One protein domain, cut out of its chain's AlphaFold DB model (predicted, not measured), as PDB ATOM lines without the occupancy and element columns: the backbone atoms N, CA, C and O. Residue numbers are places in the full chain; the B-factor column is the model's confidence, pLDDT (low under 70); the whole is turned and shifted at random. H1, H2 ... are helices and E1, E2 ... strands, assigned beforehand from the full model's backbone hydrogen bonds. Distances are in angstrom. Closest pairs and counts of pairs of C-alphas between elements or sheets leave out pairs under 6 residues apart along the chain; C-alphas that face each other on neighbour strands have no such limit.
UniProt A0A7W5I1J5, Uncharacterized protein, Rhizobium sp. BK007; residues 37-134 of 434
ATOM      1  N   PRO A  37     -35.642 -54.435 -18.262       83.31
ATOM      2  CA  PRO A  37     -35.223 -55.711 -18.828       83.31
ATOM      3  C   PRO A  37     -35.157 -56.808 -17.764       83.31
ATOM      4  O   PRO A  37     -34.842 -56.548 -16.599       83.31
ATOM      5  N   TRP A  38     -35.407 -58.046 -18.184       82.56
ATOM      6  CA  TRP A  38     -35.218 -59.227 -17.349       82.56
ATOM      7  C   TRP A  38     -33.735 -59.462 -17.025       82.56
ATOM      8  O   TRP A  38     -32.856 -59.364 -17.881       82.56
ATOM      9  N   LEU A  39     -33.469 -59.807 -15.769       78.06
ATOM     10  CA  LEU A  39     -32.203 -60.309 -15.245       78.06
ATOM     11  C   LEU A  39     -32.432 -61.774 -14.841       78.06
ATOM     12  O   LEU A  39     -32.712 -62.084 -13.684       78.06
ATOM     13  N   GLY A  40     -32.395 -62.676 -15.821       77.69
ATOM     14  CA  GLY A  40     -32.809 -64.070 -15.630       77.69
ATOM     15  C   GLY A  40     -34.331 -64.225 -15.523       77.69
ATOM     16  O   GLY A  40     -35.083 -63.413 -16.052       77.69
ATOM     17  N   HIS A  41     -34.798 -65.283 -14.855       70.00
ATOM     18  CA  HIS A  41     -36.221 -65.663 -14.857       70.00
ATOM     19  C   HIS A  41     -37.101 -64.902 -13.861       70.00
ATOM     20  O   HIS A  41     -38.322 -64.904 -13.999       70.00
ATOM     21  N   TRP A  42     -36.503 -64.281 -12.846       77.31
ATOM     22  CA  TRP A  42     -37.261 -63.785 -11.697       77.31
ATOM     23  C   TRP A  42     -36.923 -62.366 -11.275       77.31
ATOM     24  O   TRP A  42     -37.592 -61.830 -10.393       77.31
ATOM     25  N   SER A  43     -35.933 -61.745 -11.908       82.81
ATOM     26  CA  SER A  43     -35.509 -60.392 -11.580       82.81
ATOM     27  C   SER A  43     -35.612 -59.489 -12.801       82.81
ATOM     28  O   SER A  43     -35.530 -59.940 -13.938       82.81
ATOM     29  N   ARG A  44     -35.799 -58.195 -12.569       86.75
ATOM     30  CA  ARG A  44     -35.758 -57.125 -13.561       86.75
ATOM     31  C   ARG A  44     -34.763 -56.065 -13.115       86.75
ATOM     32  O   ARG A  44     -34.486 -55.931 -11.925       86.75
ATOM     33  N   ARG A  45     -34.229 -55.306 -14.066       87.06
ATOM     34  CA  ARG A  45     -33.429 -54.114 -13.780       87.06
ATOM     35  C   ARG A  45     -34.324 -52.884 -13.832       87.06
ATOM     36  O   ARG A  45     -34.951 -52.655 -14.856       87.06
ATOM     37  N   LEU A  46     -34.355 -52.093 -12.769       90.00
ATOM     38  CA  LEU A  46     -35.024 -50.795 -12.725       90.00
ATOM     39  C   LEU A  46     -33.967 -49.720 -12.483       90.00
ATOM     40  O   LEU A  46     -33.396 -49.669 -11.399       90.00
ATOM     41  N   LEU A  47     -33.706 -48.887 -13.496       86.44
ATOM     42  CA  LEU A  47     -32.762 -47.761 -13.420       86.44
ATOM     43  C   LEU A  47     -31.392 -48.147 -12.820       86.44
ATOM     44  O   LEU A  47     -30.821 -47.449 -11.994       86.44
ATOM     45  N   GLY A  48     -30.870 -49.310 -13.224       83.88
ATOM     46  CA  GLY A  48     -29.578 -49.838 -12.761       83.88
ATOM     47  C   GLY A  48     -29.650 -50.778 -11.553       83.88
ATOM     48  O   GLY A  48     -28.745 -51.589 -11.382       83.88
ATOM     49  N   GLU A  49     -30.741 -50.767 -10.789       88.38
ATOM     50  CA  GLU A  49     -30.915 -51.612  -9.603       88.38
ATOM     51  C   GLU A  49     -31.621 -52.939  -9.941       88.38
ATOM     52  O   GLU A  49     -32.603 -52.943 -10.696       88.38
ATOM     53  N   PRO A  50     -31.158 -54.087  -9.412       87.69
ATOM     54  CA  PRO A  50     -31.860 -55.354  -9.556       87.69
ATOM     55  C   PRO A  50     -33.056 -55.429  -8.598       87.69
ATOM     56  O   PRO A  50     -32.956 -55.110  -7.415       87.69
ATOM     57  N   PHE A  51     -34.186 -55.905  -9.117       87.56
ATOM     58  CA  PHE A  51     -35.400 -56.167  -8.353       87.56
ATOM     59  C   PHE A  51     -35.987 -57.518  -8.721       87.56
ATOM     60  O   PHE A  51     -36.113 -57.844  -9.894       87.56
ATOM     61  N   ALA A  52     -36.458 -58.275  -7.745       84.12
ATOM     62  CA  ALA A  52     -37.363 -59.385  -7.952       84.12
ATOM     63  C   ALA A  52     -38.627 -58.888  -8.657       84.12
ATOM     64  O   ALA A  52     -39.239 -57.904  -8.231       84.12
ATOM     65  N   ALA A  53     -39.073 -59.589  -9.694       84.25
ATOM     66  CA  ALA A  53     -40.246 -59.206 -10.471       84.25
ATOM     67  C   ALA A  53     -41.511 -59.087  -9.600       84.25
ATOM     68  O   ALA A  53     -42.366 -58.249  -9.869       84.25
ATOM     69  N   ASN A  54     -41.606 -59.871  -8.521       82.12
ATOM     70  CA  ASN A  54     -42.719 -59.837  -7.568       82.12
ATOM     71  C   ASN A  54     -42.613 -58.734  -6.492       82.12
ATOM     72  O   ASN A  54     -43.543 -58.548  -5.705       82.12
ATOM     73  N   SER A  55     -41.492 -58.012  -6.438       86.25
ATOM     74  CA  SER A  55     -41.319 -56.811  -5.611       86.25
ATOM     75  C   SER A  55     -41.691 -55.527  -6.353       86.25
ATOM     76  O   SER A  55     -41.745 -54.458  -5.749       86.25
ATOM     77  N   LEU A  56     -41.985 -55.639  -7.650       89.25
ATOM     78  CA  LEU A  56     -42.512 -54.563  -8.474       89.25
ATOM     79  C   LEU A  56     -44.039 -54.679  -8.521       89.25
ATOM     80  O   LEU A  56     -44.590 -55.678  -8.982       89.25
ATOM     81  N   SER A  57     -44.730 -53.655  -8.030       87.88
ATOM     82  CA  SER A  57     -46.190 -53.586  -8.024       87.88
ATOM     83  C   SER A  57     -46.690 -52.705  -9.167       87.88
ATOM     84  O   SER A  57     -46.505 -51.486  -9.195       87.88
ATOM     85  N   TRP A  58     -47.346 -53.359 -10.122       84.00
ATOM     86  CA  TRP A  58     -47.891 -52.757 -11.331       84.00
ATOM     87  C   TRP A  58     -49.309 -52.258 -11.057       84.00
ATOM     88  O   TRP A  58     -50.285 -53.007 -11.143       84.00
ATOM     89  N   GLY A  59     -49.449 -50.982 -10.710       86.81
ATOM     90  CA  GLY A  59     -50.761 -50.385 -10.433       86.81
ATOM     91  C   GLY A  59     -50.774 -49.311  -9.361       86.81
ATOM     92  O   GLY A  59     -51.823 -48.718  -9.139       86.81
ATOM     93  N   LYS A  60     -49.640 -49.051  -8.709       92.88
ATOM     94  CA  LYS A  60     -49.510 -47.905  -7.815       92.88
ATOM     95  C   LYS A  60     -49.426 -46.621  -8.621       92.88
ATOM     96  O   LYS A  60     -48.598 -46.516  -9.526       92.88
ATOM     97  N   VAL A  61     -50.269 -45.658  -8.276       96.12
ATOM     98  CA  VAL A  61     -50.323 -44.357  -8.937       96.12
ATOM     99  C   VAL A  61     -50.506 -43.226  -7.943       96.12
ATOM    100  O   VAL A  61     -51.187 -43.374  -6.933       96.12
ATOM    101  N   CYS A  62     -49.939 -42.060  -8.242       97.94
ATOM    102  CA  CYS A  62     -50.332 -40.833  -7.561       97.94
ATOM    103  C   CYS A  62     -51.437 -40.140  -8.371       97.94
ATOM    104  O   CYS A  62     -51.168 -39.672  -9.479       97.94
ATOM    105  N   PRO A  63     -52.668 -40.017  -7.853       97.25
ATOM    106  CA  PRO A  63     -53.755 -39.405  -8.616       97.25
ATOM    107  C   PRO A  63     -53.582 -37.900  -8.831       97.25
ATOM    108  O   PRO A  63     -54.098 -37.365  -9.807       97.25
ATOM    109  N   HIS A  64     -52.821 -37.211  -7.977       98.31
ATOM    110  CA  HIS A  64     -52.488 -35.798  -8.185       98.31
ATOM    111  C   HIS A  64     -51.541 -35.612  -9.373       98.31
ATOM    112  O   HIS A  64     -51.814 -34.800 -10.253       98.31
ATOM    113  N   CYS A  65     -50.494 -36.435  -9.445       98.44
ATOM    114  CA  CYS A  65     -49.606 -36.531 -10.596       98.44
ATOM    115  C   CYS A  65     -50.383 -36.832 -11.892       98.44
ATOM    116  O   CYS A  65     -50.219 -36.127 -12.880       98.44
ATOM    117  N   LEU A  66     -51.285 -37.823 -11.882       97.44
ATOM    118  CA  LEU A  66     -52.101 -38.152 -13.061       97.44
ATOM    119  C   LEU A  66     -53.026 -36.995 -13.478       97.44
ATOM    120  O   LEU A  66     -53.170 -36.716 -14.665       97.44
ATOM    121  N   ALA A  67     -53.641 -36.298 -12.515       97.19
ATOM    122  CA  ALA A  67     -54.466 -35.125 -12.800       97.19
ATOM    123  C   ALA A  67     -53.643 -33.977 -13.408       97.19
ATOM    124  O   ALA A  67     -54.115 -33.297 -14.320       97.19
ATOM    125  N   HIS A  68     -52.417 -33.773 -12.919       98.06
ATOM    126  CA  HIS A  68     -51.488 -32.794 -13.474       98.06
ATOM    127  C   HIS A  68     -51.116 -33.134 -14.923       98.06
ATOM    128  O   HIS A  68     -51.168 -32.250 -15.782       98.06
ATOM    129  N   ASP A  69     -50.825 -34.403 -15.212       97.56
ATOM    130  CA  ASP A  69     -50.519 -34.871 -16.568       97.56
ATOM    131  C   ASP A  69     -51.706 -34.665 -17.520       97.56
ATOM    132  O   ASP A  69     -51.533 -34.185 -18.637       97.56
ATOM    133  N   GLU A  70     -52.936 -34.967 -17.096       96.12
ATOM    134  CA  GLU A  70     -54.126 -34.735 -17.929       96.12
ATOM    135  C   GLU A  70     -54.370 -33.250 -18.215       96.12
ATOM    136  O   GLU A  70     -54.758 -32.873 -19.330       96.12
ATOM    137  N   ALA A  71     -54.109 -32.391 -17.230       96.88
ATOM    138  CA  ALA A  71     -54.289 -30.954 -17.365       96.88
ATOM    139  C   ALA A  71     -53.228 -30.309 -18.272       96.88
ATOM    140  O   ALA A  71     -53.573 -29.480 -19.117       96.88
ATOM    141  N   SER A  72     -51.959 -30.690 -18.106       97.06
ATOM    142  CA  SER A  72     -50.802 -30.000 -18.701       97.06
ATOM    143  C   SER A  72     -50.127 -30.755 -19.849       97.06
ATOM    144  O   SER A  72     -49.420 -30.145 -20.651       97.06
ATOM    145  N   GLY A  73     -50.357 -32.063 -19.957       94.06
ATOM    146  CA  GLY A  73     -49.706 -32.934 -20.925       94.06
ATOM    147  C   GLY A  73     -50.123 -32.669 -22.371       94.06
ATOM    148  O   GLY A  73     -51.212 -32.166 -22.674       94.06
ATOM    149  N   SER A  74     -49.234 -33.049 -23.286       90.75
ATOM    150  CA  SER A  74     -49.478 -32.987 -24.727       90.75
ATOM    151  C   SER A  74     -50.292 -34.194 -25.216       90.75
ATOM    152  O   SER A  74     -50.414 -35.208 -24.534       90.75
ATOM    153  N   GLY A  75     -50.899 -34.080 -26.400       90.12
ATOM    154  CA  GLY A  75     -51.693 -35.157 -26.997       90.12
ATOM    155  C   GLY A  75     -53.166 -35.189 -26.566       90.12
ATOM    156  O   GLY A  75     -53.734 -34.212 -26.050       90.12
ATOM    157  N   ARG A  76     -53.824 -36.318 -26.851       90.69
ATOM    158  CA  ARG A  76     -55.273 -36.507 -26.680       90.69
ATOM    159  C   ARG A  76     -55.645 -36.588 -25.196       90.69
ATOM    160  O   ARG A  76     -55.069 -37.382 -24.464       90.69
ATOM    161  N   ARG A  77     -56.648 -35.807 -24.774       92.12
ATOM    162  CA  ARG A  77     -57.233 -35.896 -23.420       92.12
ATOM    163  C   ARG A  77     -57.713 -37.319 -23.119       92.12
ATOM    164  O   ARG A  77     -58.323 -37.947 -23.984       92.12
ATOM    165  N   GLY A  78     -57.470 -37.780 -21.896       89.25
ATOM    166  CA  GLY A  78     -57.724 -39.148 -21.443       89.25
ATOM    167  C   GLY A  78     -56.602 -40.136 -21.777       89.25
ATOM    168  O   GLY A  78     -56.738 -41.318 -21.479       89.25
ATOM    169  N   CYS A  79     -55.523 -39.683 -22.421       88.62
ATOM    170  CA  CYS A  79     -54.354 -40.498 -22.762       88.62
ATOM    171  C   CYS A  79     -53.032 -39.801 -22.403       88.62
ATOM    172  O   CYS A  79     -51.983 -40.195 -22.906       88.62
ATOM    173  N   ARG A  80     -53.076 -38.727 -21.608       93.38
ATOM    174  CA  ARG A  80     -51.899 -37.912 -21.267       93.38
ATOM    175  C   ARG A  80     -51.235 -38.415 -19.995       93.38
ATOM    176  O   ARG A  80     -50.028 -38.268 -19.843       93.38
ATOM    177  N   ALA A  81     -52.026 -38.983 -19.088       94.50
ATOM    178  CA  ALA A  81     -51.538 -39.558 -17.847       94.50
ATOM    179  C   ALA A  81     -50.624 -40.762 -18.102       94.50
ATOM    180  O   ALA A  81     -50.935 -41.633 -18.914       94.50
ATOM    181  N   PHE A  82     -49.521 -40.848 -17.360       92.50
ATOM    182  CA  PHE A  82     -48.577 -41.958 -17.475       92.50
ATOM    183  C   PHE A  82     -48.086 -42.443 -16.106       92.50
ATOM    184  O   PHE A  82     -48.071 -41.713 -15.107       92.50
ATOM    185  N   ALA A  83     -47.690 -43.715 -16.047       91.38
ATOM    186  CA  ALA A  83     -47.126 -44.317 -14.846       91.38
ATOM    187  C   ALA A  83     -45.650 -43.938 -14.724       91.38
ATOM    188  O   ALA A  83     -44.922 -43.905 -15.714       91.38
ATOM    189  N   ARG A  84     -45.196 -43.683 -13.497       93.12
ATOM    190  CA  ARG A  84     -43.782 -43.419 -13.220       93.12
ATOM    191  C   ARG A  84     -43.094 -44.718 -12.828       93.12
ATOM    192  O   ARG A  84     -43.614 -45.470 -12.006       93.12
ATOM    193  N   LEU A  85     -41.891 -44.945 -13.346       91.81
ATOM    194  CA  LEU A  85     -41.087 -46.128 -13.021       91.81
ATOM    195  C   LEU A  85     -40.780 -46.239 -11.525       91.81
ATOM    196  O   LEU A  85     -40.838 -47.325 -10.954       91.81
ATOM    197  N   HIS A  86     -40.519 -45.107 -10.869       93.69
ATOM    198  CA  HIS A  86     -40.219 -45.085  -9.443       93.69
ATOM    199  C   HIS A  86     -41.420 -45.475  -8.566       93.69
ATOM    200  O   HIS A  86     -41.234 -45.729  -7.384       93.69
ATOM    201  N   TRP A  87     -42.644 -45.567  -9.103       95.50
ATOM    202  CA  TRP A  87     -43.780 -46.114  -8.356       95.50
ATOM    203  C   TRP A  87     -43.709 -47.633  -8.217       95.50
ATOM    204  O   TRP A  87     -44.332 -48.170  -7.312       95.50
ATOM    205  N   LEU A  88     -42.966 -48.342  -9.070       93.19
ATOM    206  CA  LEU A  88     -43.002 -49.803  -9.119       93.19
ATOM    207  C   LEU A  88     -42.497 -50.497  -7.843       93.19
ATOM    208  O   LEU A  88     -43.202 -51.396  -7.378       93.19
ATOM    209  N   PRO A  89     -41.351 -50.127  -7.234       94.31
ATOM    210  CA  PRO A  89     -40.838 -50.843  -6.065       94.31
ATOM    211  C   PRO A  89     -41.832 -50.837  -4.909       94.31
ATOM    212  O   PRO A  89     -42.363 -49.784  -4.562       94.31
ATOM    213  N   ASP A  90     -42.097 -51.991  -4.296       91.88
ATOM    214  CA  ASP A  90     -43.116 -52.159  -3.250       91.88
ATOM    215  C   ASP A  90     -42.939 -51.228  -2.037       91.88
ATOM    216  O   ASP A  90     -43.929 -50.847  -1.414       91.88
ATOM    217  N   PHE A  91     -41.712 -50.795  -1.755       93.12
ATOM    218  CA  PHE A  91     -41.382 -49.848  -0.693       93.12
ATOM    219  C   PHE A  91     -41.623 -48.369  -1.026       93.12
ATOM    220  O   PHE A  91     -41.566 -47.539  -0.120       93.12
ATOM    221  N   VAL A  92     -41.893 -48.016  -2.287       95.75
ATOM    222  CA  VAL A  92     -42.330 -46.661  -2.649       95.75
ATOM    223  C   VAL A  92     -43.831 -46.579  -2.407       95.75
ATOM    224  O   VAL A  92     -44.629 -47.100  -3.185       95.75
ATOM    225  N   LEU A  93     -44.217 -45.989  -1.281       95.62
ATOM    226  CA  LEU A  93     -45.592 -45.998  -0.773       95.62
ATOM    227  C   LEU A  93     -46.266 -44.633  -0.872       95.62
ATOM    228  O   LEU A  93     -47.492 -44.560  -0.856       95.62
ATOM    229  N   SER A  94     -45.480 -43.564  -0.994       96.81
ATOM    230  CA  SER A  94     -45.977 -42.200  -1.143       96.81
ATOM    231  C   SER A  94     -45.458 -41.539  -2.416       96.81
ATOM    232  O   SER A  94     -44.414 -41.908  -2.952       96.81
ATOM    233  N   CYS A  95     -46.165 -40.528  -2.905       97.56
ATOM    234  CA  CYS A  95     -45.648 -39.637  -3.933       97.56
ATOM    235  C   CYS A  95     -44.681 -38.618  -3.305       97.56
ATOM    236  O   CYS A  95     -45.089 -37.930  -2.368       97.56
ATOM    237  N   PRO A  96     -43.445 -38.464  -3.816       95.88
ATOM    238  CA  PRO A  96     -42.516 -37.456  -3.303       95.88
ATOM    239  C   PRO A  96     -42.925 -36.018  -3.650       95.88
ATOM    240  O   PRO A  96     -42.535 -35.102  -2.938       95.88
ATOM    241  N   GLU A  97     -43.700 -35.815  -4.718       96.88
ATOM    242  CA  GLU A  97     -44.135 -34.483  -5.170       96.88
ATOM    243  C   GLU A  97     -45.374 -33.984  -4.419       96.88
ATOM    244  O   GLU A  97     -45.478 -32.803  -4.103       96.88
ATOM    245  N   HIS A  98     -46.319 -34.886  -4.137       97.62
ATOM    246  CA  HIS A  98     -47.635 -34.541  -3.591       97.62
ATOM    247  C   HIS A  98     -47.849 -35.009  -2.149       97.62
ATOM    248  O   HIS A  98     -48.927 -34.787  -1.607       97.62
ATOM    249  N   GLU A  99     -46.864 -35.695  -1.557       96.62
ATOM    250  CA  GLU A  99     -46.901 -36.198  -0.175       96.62
ATOM    251  C   GLU A  99     -48.218 -36.909   0.158       96.62
ATOM    252  O   GLU A  99     -48.923 -36.606   1.120       96.62
ATOM    253  N   THR A 100     -48.569 -37.872  -0.688       96.31
ATOM    254  CA  THR A 100     -49.804 -38.646  -0.576       96.31
ATOM    255  C   THR A 100     -49.541 -40.124  -0.808       96.31
ATOM    256  O   THR A 100     -48.606 -40.474  -1.533       96.31
ATOM    257  N   VAL A 101     -50.346 -40.993  -0.196       95.88
ATOM    258  CA  VAL A 101     -50.262 -42.444  -0.395       95.88
ATOM    259  C   VAL A 101     -50.529 -42.757  -1.867       95.88
ATOM    260  O   VAL A 101     -51.472 -42.235  -2.462       95.88
ATOM    261  N   LEU A 102     -49.703 -43.611  -2.473       96.31
ATOM    262  CA  LEU A 102     -49.971 -44.092  -3.826       96.31
ATOM    263  C   LEU A 102     -51.213 -44.988  -3.809       96.31
ATOM    264  O   LEU A 102     -51.273 -45.968  -3.067       96.31
ATOM    265  N   ALA A 103     -52.190 -44.664  -4.649       94.44
ATOM    266  CA  ALA A 103     -53.388 -45.465  -4.814       94.44
ATOM    267  C   ALA A 103     -53.062 -46.741  -5.596       94.44
ATOM    268  O   ALA A 103     -52.378 -46.691  -6.620       94.44
ATOM    269  N   GLU A 104     -53.572 -47.882  -5.139       91.44
ATOM    270  CA  GLU A 104     -53.485 -49.144  -5.872       91.44
ATOM    271  C   GLU A 104     -54.704 -49.294  -6.782       91.44
ATOM    272  O   GLU A 104     -55.840 -49.417  -6.324       91.44
ATOM    273  N   LEU A 105     -54.466 -49.288  -8.092       89.00
ATOM    274  CA  LEU A 105     -55.501 -49.615  -9.064       89.00
ATOM    275  C   LEU A 105     -55.848 -51.108  -8.973       89.00
ATOM    276  O   LEU A 105     -54.938 -51.925  -8.786       89.00
ATOM    277  N   PRO A 106     -57.119 -51.499  -9.186       81.06
ATOM    278  CA  PRO A 106     -57.532 -52.898  -9.171       81.06
ATOM    279  C   PRO A 106     -56.595 -53.770 -10.013       81.06
ATOM    280  O   PRO A 106     -56.221 -53.403 -11.133       81.06
ATOM    281  N   SER A 107     -56.182 -54.916  -9.466       70.75
ATOM    282  CA  SER A 107     -55.469 -55.925 -10.244       70.75
ATOM    283  C   SER A 107     -56.491 -56.622 -11.138       70.75
ATOM    284  O   SER A 107     -57.221 -57.510 -10.686       70.75
ATOM    285  N   GLU A 108     -56.600 -56.213 -12.396       58.19
ATOM    286  CA  GLU A 108     -57.372 -57.005 -13.344       58.19
ATOM    287  C   GLU A 108     -56.644 -58.335 -13.556       58.19
ATOM    288  O   GLU A 108     -55.447 -58.363 -13.819       58.19
ATOM    289  N   ARG A 109     -57.369 -59.457 -13.475       51.50
ATOM    290  CA  ARG A 109     -56.849 -60.794 -13.829       51.50
ATOM    291  C   ARG A 109     -56.542 -60.933 -15.334       51.50
ATOM    292  O   ARG A 109     -56.272 -62.034 -15.804       51.50
ATOM    293  N   SER A 110     -56.647 -59.841 -16.089       43.06
ATOM    294  CA  SER A 110     -56.537 -59.785 -17.541       43.06
ATOM    295  C   SER A 110     -55.069 -59.740 -17.970       43.06
ATOM    296  O   SER A 110     -54.294 -59.007 -17.362       43.06
ATOM    297  N   PRO A 111     -54.664 -60.433 -19.049       45.12
ATOM    298  CA  PRO A 111     -53.299 -60.391 -19.586       45.12
ATOM    299  C   PRO A 111     -52.811 -58.980 -19.978       45.12
ATOM    300  O   PRO A 111     -51.619 -58.782 -20.193       45.12
ATOM    301  N   ARG A 112     -53.682 -57.960 -19.983       51.28
ATOM    302  CA  ARG A 112     -53.365 -56.552 -20.288       51.28
ATOM    303  C   ARG A 112     -52.907 -55.733 -19.073       51.28
ATOM    304  O   ARG A 112     -53.283 -54.572 -18.932       51.28
ATOM    305  N   HIS A 113     -52.067 -56.304 -18.209       56.84
ATOM    306  CA  HIS A 113     -51.563 -55.638 -16.992       56.84
ATOM    307  C   HIS A 113     -50.879 -54.278 -17.265       56.84
ATOM    308  O   HIS A 113     -50.769 -53.458 -16.352       56.84
ATOM    309  N   GLY A 114     -50.432 -54.041 -18.506       63.19
ATOM    310  CA  GLY A 114     -49.701 -52.844 -18.919       63.19
ATOM    311  C   GLY A 114     -50.541 -51.630 -19.328       63.19
ATOM    312  O   GLY A 114     -49.971 -50.548 -19.436       63.19
ATOM    313  N   ASP A 115     -51.858 -51.750 -19.545       79.50
ATOM    314  CA  ASP A 115     -52.660 -50.589 -19.967       79.50
ATOM    315  C   ASP A 115     -53.189 -49.794 -18.764       79.50
ATOM    316  O   ASP A 115     -54.282 -50.033 -18.241       79.50
ATOM    317  N   LEU A 116     -52.386 -48.823 -18.327       85.88
ATOM    318  CA  LEU A 116     -52.735 -47.883 -17.265       85.88
ATOM    319  C   LEU A 116     -54.056 -47.154 -17.542       85.88
ATOM    320  O   LEU A 116     -54.861 -46.989 -16.628       85.88
ATOM    321  N   ILE A 117     -54.270 -46.697 -18.777       87.00
ATOM    322  CA  ILE A 117     -55.412 -45.848 -19.120       87.00
ATOM    323  C   ILE A 117     -56.705 -46.646 -19.012       87.00
ATOM    324  O   ILE A 117     -57.669 -46.178 -18.406       87.00
ATOM    325  N   THR A 118     -56.716 -47.877 -19.523       84.50
ATOM    326  CA  THR A 118     -57.868 -48.772 -19.365       84.50
ATOM    327  C   THR A 118     -58.190 -49.012 -17.886       84.50
ATOM    328  O   THR A 118     -59.352 -48.906 -17.496       84.50
ATOM    329  N   ARG A 119     -57.174 -49.223 -17.038       86.25
ATOM    330  CA  ARG A 119     -57.361 -49.416 -15.586       86.25
ATOM    331  C   ARG A 119     -57.849 -48.164 -14.858       86.25
ATOM    332  O   ARG A 119     -58.622 -48.263 -13.911       86.25
ATOM    333  N   LEU A 120     -57.400 -46.982 -15.274       88.25
ATOM    334  CA  LEU A 120     -57.898 -45.718 -14.730       88.25
ATOM    335  C   LEU A 120     -59.361 -45.490 -15.116       88.25
ATOM    336  O   LEU A 120     -60.155 -45.065 -14.279       88.25
ATOM    337  N   ASN A 121     -59.724 -45.814 -16.357       84.94
ATOM    338  CA  ASN A 121     -61.091 -45.677 -16.855       84.94
ATOM    339  C   ASN A 121     -62.055 -46.706 -16.248       84.94
ATOM    340  O   ASN A 121     -63.253 -46.434 -16.179       84.94
ATOM    341  N   SER A 122     -61.563 -47.866 -15.795       84.44
ATOM    342  CA  SER A 122     -62.380 -48.856 -15.083       84.44
ATOM    343  C   SER A 122     -62.618 -48.501 -13.610       84.44
ATOM    344  O   SER A 122     -63.515 -49.067 -12.981       84.44
ATOM    345  N   PHE A 123     -61.877 -47.534 -13.053       85.88
ATOM    346  CA  PHE A 123     -62.063 -47.086 -11.676       85.88
ATOM    347  C   PHE A 123     -63.295 -46.165 -11.538       85.88
ATOM    348  O   PHE A 123     -63.360 -45.126 -12.204       85.88
ATOM    349  N   PRO A 124     -64.268 -46.476 -10.655       87.25
ATOM    350  CA  PRO A 124     -65.443 -45.629 -10.457       87.25
ATOM    351  C   PRO A 124     -65.070 -44.197 -10.051       87.25
ATOM    352  O   PRO A 124     -64.411 -43.975  -9.038       87.25
ATOM    353  N   GLY A 125     -65.501 -43.216 -10.848       89.69
ATOM    354  CA  GLY A 125     -65.193 -41.796 -10.629       89.69
ATOM    355  C   GLY A 125     -63.791 -41.355 -11.080       89.69
ATOM    356  O   GLY A 125     -63.443 -40.185 -10.916       89.69
ATOM    357  N   GLY A 126     -63.005 -42.257 -11.680       91.19
ATOM    358  CA  GLY A 126     -61.734 -41.956 -12.339       91.19
ATOM    359  C   GLY A 126     -60.688 -41.291 -11.436       91.19
ATOM    360  O   GLY A 126     -60.619 -41.530 -10.229       91.19
ATOM    361  N   ILE A 127     -59.856 -40.437 -12.041       94.50
ATOM    362  CA  ILE A 127     -58.741 -39.752 -11.363       94.50
ATOM    363  C   ILE A 127     -59.234 -38.856 -10.216       94.50
ATOM    364  O   ILE A 127     -58.599 -38.809  -9.163       94.50
ATOM    365  N   ASP A 128     -60.365 -38.163 -10.382       94.50
ATOM    366  CA  ASP A 128     -60.877 -37.243  -9.360       94.50
ATOM    367  C   ASP A 128     -61.320 -37.974  -8.088       94.50
ATOM    368  O   ASP A 128     -61.019 -37.507  -6.987       94.50
ATOM    369  N   ALA A 129     -61.976 -39.131  -8.218       94.19
ATOM    370  CA  ALA A 129     -62.348 -39.953  -7.067       94.19
ATOM    371  C   ALA A 129     -61.113 -40.504  -6.342       94.19
ATOM    372  O   ALA A 129     -61.039 -40.431  -5.115       94.19
ATOM    373  N   LEU A 130     -60.108 -40.978  -7.089       94.62
ATOM    374  CA  LEU A 130     -58.828 -41.402  -6.510       94.62
ATOM    375  C   LEU A 130     -58.156 -40.256  -5.746       94.62
ATOM    376  O   LEU A 130     -57.691 -40.456  -4.626       94.62
ATOM    377  N   ARG A 131     -58.141 -39.046  -6.317       95.62
ATOM    378  CA  ARG A 131     -57.556 -37.856  -5.685       95.62
ATOM    379  C   ARG A 131     -58.260 -37.507  -4.374       95.62
ATOM    380  O   ARG A 131     -57.593 -37.221  -3.391       95.62
ATOM    381  N   GLN A 132     -59.590 -37.555  -4.347       95.25
ATOM    382  CA  GLN A 132     -60.372 -37.280  -3.135       95.25
ATOM    383  C   GLN A 132     -60.168 -38.339  -2.044       95.25
ATOM    384  O   GLN A 132     -60.192 -38.006  -0.863       95.25
ATOM    385  N   ALA A 133     -59.959 -39.599  -2.431       93.25
ATOM    386  CA  ALA A 133     -59.719 -40.703  -1.503       93.25
ATOM    387  C   ALA A 133     -58.265 -40.790  -1.003       93.25
ATOM    388  O   ALA A 133     -57.966 -41.605  -0.131       93.25
ATOM    389  N   SER A 134     -57.349 -39.996  -1.561       93.69
ATOM    390  CA  SER A 134     -55.924 -40.100  -1.257       93.69
ATOM    391  C   SER A 134     -55.583 -39.457   0.086       93.69
ATOM    392  O   SER A 134     -55.829 -38.273   0.312       93.69
TER     393      SER A 134
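This is residues 37 to 134 of the 434 residues of an uncharacterized protein of Rhizobium sp. BK007 (UniProt A0A7W5I1J5). With little regular structure, the domain has a small strand hairpin, E1 and E2, at one end of its longest axis and three short helices toward the other, with loops such as residues 83 to 94 winding between. The 98 printed residues run E1, E2, H1, H2, H3, mixed in class, with only 33 in named elements; the sheet is antiparallel. It is compact, with a radius of gyration of the C-alphas of 13.9 A and spans of 39 by 30 by 26 A.

E1, residues 43 to 46, and E2, residues 49 to 52, form a hairpin; N 44 and O 51 are 2.7 A apart, within hydrogen-bond range. H1, residues 63 to 72, touches H3, residues 126 to 133, at a steep tilt of 45 degrees, opposite ways; their closest C-alphas, Pro 63 and Arg 131, are 5.0 A apart. H2, residues 116 to 122, is close but not clearly touching H3; their closest C-alphas, Leu 120 and Gly 126, are 5.9 A apart. In H1, H2 and H3 every O i to N i+4 pair is within hydrogen-bond range.

E1 spans 9.7 A from (-35.509, -60.392, -11.580), E2 10.2 A, H1 14.1 A, H2 9.9 A, and H3 11.1 A to (-59.719, -40.703, -1.503).

The farthest C-alphas, Gly 40 and Gln 132, are 40.4 A apart. The printed part has no cut; H1 to H2 is a long link. Residues 108 to 114 have pLDDT under 70.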